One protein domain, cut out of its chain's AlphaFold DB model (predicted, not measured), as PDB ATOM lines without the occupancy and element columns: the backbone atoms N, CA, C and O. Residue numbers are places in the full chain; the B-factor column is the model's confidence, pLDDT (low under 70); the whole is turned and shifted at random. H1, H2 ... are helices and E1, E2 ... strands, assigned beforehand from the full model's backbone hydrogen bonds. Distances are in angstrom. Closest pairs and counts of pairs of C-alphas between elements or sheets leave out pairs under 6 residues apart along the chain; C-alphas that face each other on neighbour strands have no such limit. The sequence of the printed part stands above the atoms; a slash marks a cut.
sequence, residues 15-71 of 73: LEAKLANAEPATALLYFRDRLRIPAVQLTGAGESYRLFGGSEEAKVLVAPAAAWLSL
ATOM      1  N   LEU A  15     198.358 222.442 114.978       93.06
ATOM      2  CA  LEU A  15     197.995 223.636 114.216       93.06
ATOM      3  C   LEU A  15     198.131 223.395 112.713       93.06
ATOM      4  O   LEU A  15     199.154 222.897 112.247       93.06
ATOM      5  N   GLU A  16     197.116 223.794 111.950       94.00
ATOM      6  CA  GLU A  16     197.194 223.897 110.494       94.00
ATOM      7  C   GLU A  16     196.712 225.263 109.999       94.00
ATOM      8  O   GLU A  16     195.941 225.945 110.670       94.00
ATOM      9  N   ALA A  17     197.134 225.650 108.794       93.62
ATOM     10  CA  ALA A  17     196.664 226.854 108.121       93.62
ATOM     11  C   ALA A  17     196.091 226.514 106.737       93.62
ATOM     12  O   ALA A  17     196.677 225.742 105.971       93.62
ATOM     13  N   LYS A  18     194.946 227.111 106.406       91.38
ATOM     14  CA  LYS A  18     194.217 226.958 105.141       91.38
ATOM     15  C   LYS A  18     193.759 228.320 104.634       91.38
ATOM     16  O   LYS A  18     193.542 229.244 105.408       91.38
ATOM     17  N   LEU A  19     193.548 228.445 103.324       87.88
ATOM     18  CA  LEU A  19     193.061 229.705 102.754       87.88
ATOM     19  C   LEU A  19     191.582 229.963 103.090       87.88
ATOM     20  O   LEU A  19     191.265 231.060 103.540       87.88
ATOM     21  N   ALA A  20     190.689 228.976 102.921       79.75
ATOM     22  CA  ALA A  20     189.238 229.223 102.984       79.75
ATOM     23  C   ALA A  20     188.379 228.059 103.536       79.75
ATOM     24  O   ALA A  20     187.175 228.003 103.291       79.75
ATOM     25  N   ASN A  21     188.956 227.118 104.286       85.25
ATOM     26  CA  ASN A  21     188.199 225.985 104.828       85.25
ATOM     27  C   ASN A  21     187.481 226.365 106.125       85.25
ATOM     28  O   ASN A  21     188.108 226.603 107.153       85.25
ATOM     29  N   ALA A  22     186.154 226.391 106.058       84.38
ATOM     30  CA  ALA A  22     185.289 226.764 107.170       84.38
ATOM     31  C   ALA A  22     185.046 225.597 108.157       84.38
ATOM     32  O   ALA A  22     184.712 225.825 109.317       84.38
ATOM     33  N   GLU A  23     185.227 224.365 107.681       93.31
ATOM     34  CA  GLU A  23     185.163 223.117 108.446       93.31
ATOM     35  C   GLU A  23     186.583 222.567 108.683       93.31
ATOM     36  O   GLU A  23     187.467 222.815 107.846       93.31
ATOM     37  N   PRO A  24     186.822 221.802 109.765       94.38
ATOM     38  CA  PRO A  24     188.107 221.153 110.010       94.38
ATOM     39  C   PRO A  24     188.521 220.228 108.862       94.38
ATOM     40  O   PRO A  24     187.731 219.408 108.388       94.38
ATOM     41  N   ALA A  25     189.778 220.305 108.434       95.06
ATOM     42  CA  ALA A  25     190.310 219.389 107.440       95.06
ATOM     43  C   ALA A  25     190.360 217.953 107.981       95.06
ATOM     44  O   ALA A  25     190.709 217.702 109.133       95.06
ATOM     45  N   THR A  26     190.095 216.975 107.114       94.19
ATOM     46  CA  THR A  26     190.141 215.550 107.478       94.19
ATOM     47  C   THR A  26     191.501 215.130 108.040       94.19
ATOM     48  O   THR A  26     191.563 214.341 108.979       94.19
ATOM     49  N   ALA A  27     192.595 215.679 107.501       93.81
ATOM     50  CA  ALA A  27     193.939 215.411 108.008       93.81
ATOM     51  C   ALA A  27     194.119 215.923 109.447       93.81
ATOM     52  O   ALA A  27     194.670 215.203 110.279       93.81
ATOM     53  N   LEU A  28     193.602 217.117 109.758       94.94
ATOM     54  CA  LEU A  28     193.627 217.679 111.107       94.94
ATOM     55  C   LEU A  28     192.919 216.761 112.097       94.94
ATOM     56  O   LEU A  28     193.490 216.415 113.127       94.94
ATOM     57  N   LEU A  29     191.705 216.324 111.750       93.94
ATOM     58  CA  LEU A  29     190.906 215.419 112.577       93.94
ATOM     59  C   LEU A  29     191.643 214.098 112.829       93.94
ATOM     60  O   LEU A  29     191.745 213.660 113.970       93.94
ATOM     61  N   TYR A  30     192.233 213.514 111.784       94.19
ATOM     62  CA  TYR A  30     192.996 212.270 111.880       94.19
ATOM     63  C   TYR A  30     194.186 212.362 112.847       94.19
ATOM     64  O   TYR A  30     194.387 211.469 113.674       94.19
ATOM     65  N   PHE A  31     194.987 213.427 112.758       93.12
ATOM     66  CA  PHE A  31     196.136 213.600 113.648       93.12
ATOM     67  C   PHE A  31     195.714 213.986 115.064       93.12
ATOM     68  O   PHE A  31     196.280 213.459 116.018       93.12
ATOM     69  N   ARG A  32     194.685 214.822 115.212       92.31
ATOM     70  CA  ARG A  32     194.064 215.164 116.497       92.31
ATOM     71  C   ARG A  32     193.618 213.902 117.241       92.31
ATOM     72  O   ARG A  32     193.994 213.722 118.392       92.31
ATOM     73  N   ASP A  33     192.912 212.983 116.579       91.50
ATOM     74  CA  ASP A  33     192.436 211.731 117.195       91.50
ATOM     75  C   ASP A  33     193.587 210.797 117.622       91.50
ATOM     76  O   ASP A  33     193.508 210.119 118.648       91.50
ATOM     77  N   ARG A  34     194.672 210.760 116.839       91.50
ATOM     78  CA  ARG A  34     195.872 209.950 117.118       91.50
ATOM     79  C   ARG A  34     196.701 210.500 118.269       91.50
ATOM     80  O   ARG A  34     197.227 209.720 119.057       91.50
ATOM     81  N   LEU A  35     196.852 211.819 118.317       88.69
ATOM     82  CA  LEU A  35     197.691 212.512 119.289       88.69
ATOM     83  C   LEU A  35     196.928 212.839 120.578       88.69
ATOM     84  O   LEU A  35     197.563 213.018 121.607       88.69
ATOM     85  N   ARG A  36     195.588 212.874 120.530       89.12
ATOM     86  CA  ARG A  36     194.694 213.249 121.641       89.12
ATOM     87  C   ARG A  36     195.030 214.612 122.247       89.12
ATOM     88  O   ARG A  36     194.969 214.800 123.456       89.12
ATOM     89  N   ILE A  37     195.375 215.561 121.384       88.75
ATOM     90  CA  ILE A  37     195.658 216.950 121.753       88.75
ATOM     91  C   ILE A  37     194.674 217.881 121.046       88.75
ATOM     92  O   ILE A  37     194.226 217.546 119.947       88.75
ATOM     93  N   PRO A  38     194.355 219.053 121.616       91.19
ATOM     94  CA  PRO A  38     193.544 220.062 120.944       91.19
ATOM     95  C   PRO A  38     194.109 220.449 119.573       91.19
ATOM     96  O   PRO A  38     195.325 220.433 119.357       91.19
ATOM     97  N   ALA A  39     193.226 220.843 118.651       94.38
ATOM     98  CA  ALA A  39     193.626 221.278 117.316       94.38
ATOM     99  C   ALA A  39     193.058 222.652 116.934       94.38
ATOM    100  O   ALA A  39     191.936 223.006 117.296       94.38
ATOM    101  N   VAL A  40     193.826 223.413 116.156       94.62
ATOM    102  CA  VAL A  40     193.439 224.711 115.593       94.62
ATOM    103  C   VAL A  40     193.664 224.699 114.082       94.62
ATOM    104  O   VAL A  40     194.747 224.363 113.608       94.62
ATOM    105  N   GLN A  41     192.652 225.107 113.323       95.88
ATOM    106  CA  GLN A  41     192.758 225.431 111.906       95.88
ATOM    107  C   GLN A  41     192.646 226.939 111.729       95.88
ATOM    108  O   GLN A  41     191.606 227.537 112.012       95.88
ATOM    109  N   LEU A  42     193.705 227.546 111.211       95.19
ATOM    110  CA  LEU A  42     193.710 228.954 110.860       95.19
ATOM    111  C   LEU A  42     193.212 229.150 109.428       95.19
ATOM    112  O   LEU A  42     193.676 228.475 108.508       95.19
ATOM    113  N   THR A  43     192.293 230.092 109.230       94.62
ATOM    114  CA  THR A  43     191.824 230.523 107.908       94.62
ATOM    115  C   THR A  43     192.454 231.854 107.508       94.62
ATOM    116  O   THR A  43     192.816 232.672 108.358       94.62
ATOM    117  N   GLY A  44     192.580 232.099 106.201       92.69
ATOM    118  CA  GLY A  44     193.125 233.357 105.677       92.69
ATOM    119  C   GLY A  44     192.195 234.562 105.852       92.69
ATOM    120  O   GLY A  44     192.649 235.700 105.784       92.69
ATOM    121  N   ALA A  45     190.903 234.321 106.082       88.38
ATOM    122  CA  ALA A  45     189.889 235.350 106.276       88.38
ATOM    123  C   ALA A  45     188.714 234.827 107.116       88.38
ATOM    124  O   ALA A  45     188.550 233.615 107.303       88.38
ATOM    125  N   GLY A  46     187.892 235.760 107.591       86.56
ATOM    126  CA  GLY A  46     186.672 235.519 108.359       86.56
ATOM    127  C   GLY A  46     186.540 236.510 109.513       86.56
ATOM    128  O   GLY A  46     187.505 237.175 109.881       86.56
ATOM    129  N   GLU A  47     185.341 236.597 110.077       85.31
ATOM    130  CA  GLU A  47     185.018 237.557 111.146       85.31
ATOM    131  C   GLU A  47     184.814 236.888 112.512       85.31
ATOM    132  O   GLU A  47     184.727 237.559 113.535       85.31
ATOM    133  N   SER A  48     184.736 235.556 112.545       88.25
ATOM    134  CA  SER A  48     184.429 234.788 113.750       88.25
ATOM    135  C   SER A  48     185.138 233.440 113.758       88.25
ATOM    136  O   SER A  48     185.644 232.979 112.733       88.25
ATOM    137  N   TYR A  49     185.167 232.802 114.926       91.62
ATOM    138  CA  TYR A  49     185.658 231.440 115.095       91.62
ATOM    139  C   TYR A  49     184.502 230.456 115.293       91.62
ATOM    140  O   TYR A  49     183.401 230.826 115.706       91.62
ATOM    141  N   ARG A  50     184.767 229.175 115.035       93.06
ATOM    142  CA  ARG A  50     183.855 228.068 115.331       93.06
ATOM    143  C   ARG A  50     184.586 226.950 116.048       93.06
ATOM    144  O   ARG A  50     185.738 226.657 115.743       93.06
ATOM    145  N   LEU A  51     183.895 226.331 116.998       93.75
ATOM    146  CA  LEU A  51     184.393 225.186 117.744       93.75
ATOM    147  C   LEU A  51     183.651 223.930 117.286       93.75
ATOM    148  O   LEU A  51     182.423 223.917 117.232       93.75
ATOM    149  N   PHE A  52     184.405 222.884 116.979       93.25
ATOM    150  CA  PHE A  52     183.902 221.583 116.556       93.25
ATOM    151  C   PHE A  52     184.283 220.514 117.580       93.25
ATOM    152  O   PHE A  52     185.356 220.593 118.177       93.25
ATOM    153  N   GLY A  53     183.436 219.493 117.743       86.50
ATOM    154  CA  GLY A  53     183.652 218.383 118.682       86.50
ATOM    155  C   GLY A  53     182.935 218.545 120.028       86.50
ATOM    156  O   GLY A  53     182.138 219.462 120.205       86.50
ATOM    157  N   GLY A  54     183.185 217.608 120.956       78.38
ATOM    158  CA  GLY A  54     182.459 217.495 122.234       78.38
ATOM    159  C   GLY A  54     183.341 217.555 123.488       78.38
ATOM    160  O   GLY A  54     183.123 218.411 124.341       78.38
ATOM    161  N   SER A  55     184.337 216.670 123.619       80.44
ATOM    162  CA  SER A  55     185.301 216.682 124.736       80.44
ATOM    163  C   SER A  55     186.501 217.589 124.444       80.44
ATOM    164  O   SER A  55     186.792 217.841 123.279       80.44
ATOM    165  N   GLU A  56     187.224 218.050 125.475       75.81
ATOM    166  CA  GLU A  56     188.416 218.916 125.320       75.81
ATOM    167  C   GLU A  56     189.451 218.342 124.337       75.81
ATOM    168  O   GLU A  56     189.902 219.030 123.426       75.81
ATOM    169  N   GLU A  57     189.754 217.050 124.456       78.25
ATOM    170  CA  GLU A  57     190.692 216.319 123.589       78.25
ATOM    171  C   GLU A  57     190.172 216.158 122.150       78.25
ATOM    172  O   GLU A  57     190.944 215.927 121.223       78.25
ATOM    173  N   ALA A  58     188.857 216.286 121.955       82.94
ATOM    174  CA  ALA A  58     188.176 216.204 120.668       82.94
ATOM    175  C   ALA A  58     187.765 217.582 120.126       82.94
ATOM    176  O   ALA A  58     187.026 217.647 119.137       82.94
ATOM    177  N   LYS A  59     188.215 218.687 120.729       90.31
ATOM    178  CA  LYS A  59     187.910 220.027 120.225       90.31
ATOM    179  C   LYS A  59     188.804 220.402 119.051       90.31
ATOM    180  O   LYS A  59     190.011 220.156 119.055       90.31
ATOM    181  N   VAL A  60     188.196 221.041 118.056       95.12
ATOM    182  CA  VAL A  60     188.906 221.767 117.001       95.12
ATOM    183  C   VAL A  60     188.381 223.188 116.922       95.12
ATOM    184  O   VAL A  60     187.183 223.394 116.733       95.12
ATOM    185  N   LEU A  61     189.274 224.165 117.031       94.38
ATOM    186  CA  LEU A  61     188.965 225.563 116.762       94.38
ATOM    187  C   LEU A  61     189.267 225.877 115.295       94.38
ATOM    188  O   LEU A  61     190.388 225.676 114.844       94.38
ATOM    189  N   VAL A  62     188.299 226.414 114.560       95.25
ATOM    190  CA  VAL A  62     188.535 227.037 113.251       95.25
ATOM    191  C   VAL A  62     188.421 228.544 113.431       95.25
ATOM    192  O   VAL A  62     187.375 229.022 113.871       95.25
ATOM    193  N   ALA A  63     189.479 229.293 113.125       94.25
ATOM    194  CA  ALA A  63     189.523 230.737 113.350       94.25
ATOM    195  C   ALA A  63     190.326 231.474 112.263       94.25
ATOM    196  O   ALA A  63     191.304 230.929 111.757       94.25
ATOM    197  N   PRO A  64     189.992 232.735 111.938       93.50
ATOM    198  CA  PRO A  64     190.851 233.588 111.127       93.50
ATOM    199  C   PRO A  64     192.209 233.768 111.805       93.50
ATOM    200  O   PRO A  64     192.269 234.071 112.998       93.50
ATOM    201  N   ALA A  65     193.301 233.644 111.047       92.00
ATOM    202  CA  ALA A  65     194.657 233.791 111.579       92.00
ATOM    203  C   ALA A  65     194.833 235.114 112.342       92.00
ATOM    204  O   ALA A  65     195.362 235.120 113.446       92.00
ATOM    205  N   ALA A  66     194.307 236.219 111.803       89.06
ATOM    206  CA  ALA A  66     194.380 237.535 112.438       89.06
ATOM    207  C   ALA A  66     193.683 237.598 113.811       89.06
ATOM    208  O   ALA A  66     194.143 238.319 114.692       89.06
ATOM    209  N   ALA A  67     192.600 236.839 114.005       85.44
ATOM    210  CA  ALA A  67     191.857 236.805 115.262       85.44
ATOM    211  C   ALA A  67     192.522 235.912 116.320       85.44
ATOM    212  O   ALA A  67     192.325 236.126 117.511       85.44
ATOM    213  N   TRP A  68     193.287 234.903 115.895       83.69
ATOM    214  CA  TRP A  68     193.981 233.989 116.803       83.69
ATOM    215  C   TRP A  68     195.388 234.477 117.161       83.69
ATOM    216  O   TRP A  68     195.783 234.430 118.321       83.69
ATOM    217  N   LEU A  69     196.137 235.004 116.184       78.44
ATOM    218  CA  LEU A  69     197.500 235.510 116.387       78.44
ATOM    219  C   LEU A  69     197.547 236.739 117.301       78.44
ATOM    220  O   LEU A  69     198.549 236.943 117.976       78.44
ATOM    221  N   SER A  70     196.477 237.535 117.357       76.19
ATOM    222  CA  SER A  70     196.364 238.660 118.295       76.19
ATOM    223  C   SER A  70     196.304 238.227 119.765       76.19
ATOM    224  O   SER A  70     196.442 239.070 120.647       76.19
ATOM    225  N   LEU A  71     196.092 236.933 120.023       69.44
ATOM    226  CA  LEU A  71     195.994 236.330 121.352       69.44
ATOM    227  C   LEU A  71     197.201 235.444 121.691       69.44
ATOM    228  O   LEU A  71     197.186 234.773 122.723       69.44
TER     229      LEU A  71
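Overview. This is residues 15 to 71 of the 73 residues of an uncharacterized protein of Syntrophaceae bacterium PtaU1.Bin231 (UniProt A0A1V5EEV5). A small twisted sheet of four strands has the helix H1 over one face, running along the strands near the end where E2 and E4 begin, and the short helix H2, which follows E4 directly, over the opposite face near the other end of E2. The inner strands E2 and E4 make the middle of the domain, and the two helices are farthest from it. The printed part has 57 residues, with two named helices and four named strands in the order E1, H1, E2, E3, E4, H2, a mixed class of helices and strands. The strands stand in the order E1, E2, E4, E3 across a mixed sheet, parallel but for the hairpin of E3 and E4. The whole is compact, with a radius of gyration of the C-alphas of 10.6 A and spans of 28 by 19 by 15 A.

Along the chain. E1, residues 15 to 18, begins with the C-alpha of Leu 15 at (197.995, 223.636, 114.216) and is 10.4 A from first to last C-alpha. H1, residues 26 to 35, measures 14.3 A and begins with the C-alpha of Thr 26 at (190.141, 215.550, 107.478). E2, residues 39 to 43, measures 13.3 A. E3, residues 50 to 52, measures 6.6 A. E4, residues 60 to 64, measures 13.3 A. H2, residues 65 to 69, measures 5.8 A and ends with the C-alpha of Leu 69 at (197.500, 235.510, 116.387).

Arrangement. In the sheet, E1 is an edge strand and the parallel neighbour of E2, at 25 degrees between their directions; N 16 and O 40 are 2.9 A apart, within hydrogen-bond range. E1, H1 and E2 form a strand-helix-strand unit, two parallel neighbour strands with a helix between them along the chain, and its crossover is right-handed. E2 is also the parallel neighbour of E4, at 23 degrees, with N 41 and O 61 at 2.8 A and N 63 and O 41 at 3.0 A. E3, the other edge strand, is antiparallel to E4 at 161 degrees, with N 52 and O 60 at 2.8 A and N 60 and O 52 at 2.9 A. E1 and E3 are apart. H1 is on the sheet at a height of 8.7 A, on a local plane fitted to just 6 C-alphas of the sheet. It lies over E2 and runs along the strands, at 13 degrees to E2 on the local plane. The closest C-alphas of H1 and E2 are those of Arg 32 and Ala 39, 6.2 A apart. H2 is on the sheet too, at a height of 8.0 A, on the opposite face from H1. It only just lies over E2, with 3 of its 5 C-alphas falling on E2 and 2 on E4. The closest C-alphas of H2 and E2 are those of Ala 65 and Leu 42, 5.0 A apart. H1 and H2 are apart. In both helices every O i to N i+4 pair is within hydrogen-bond range.

Size, cuts and confidence. The two C-alphas farthest apart are those of Arg 34 and Glu 47, at 30.3 A. From edge to edge of the sheet the strands' lines turn by 58 degrees. The printed part runs from residue 15 to residue 71 of a chain of 73 residues and has no cut. The links H1 to E2 and E4 to H2 are tight, the other three are short, and no link is long. The mean pLDDT of the printed part is 89.4, and one printed residue, Leu 71, is under 70.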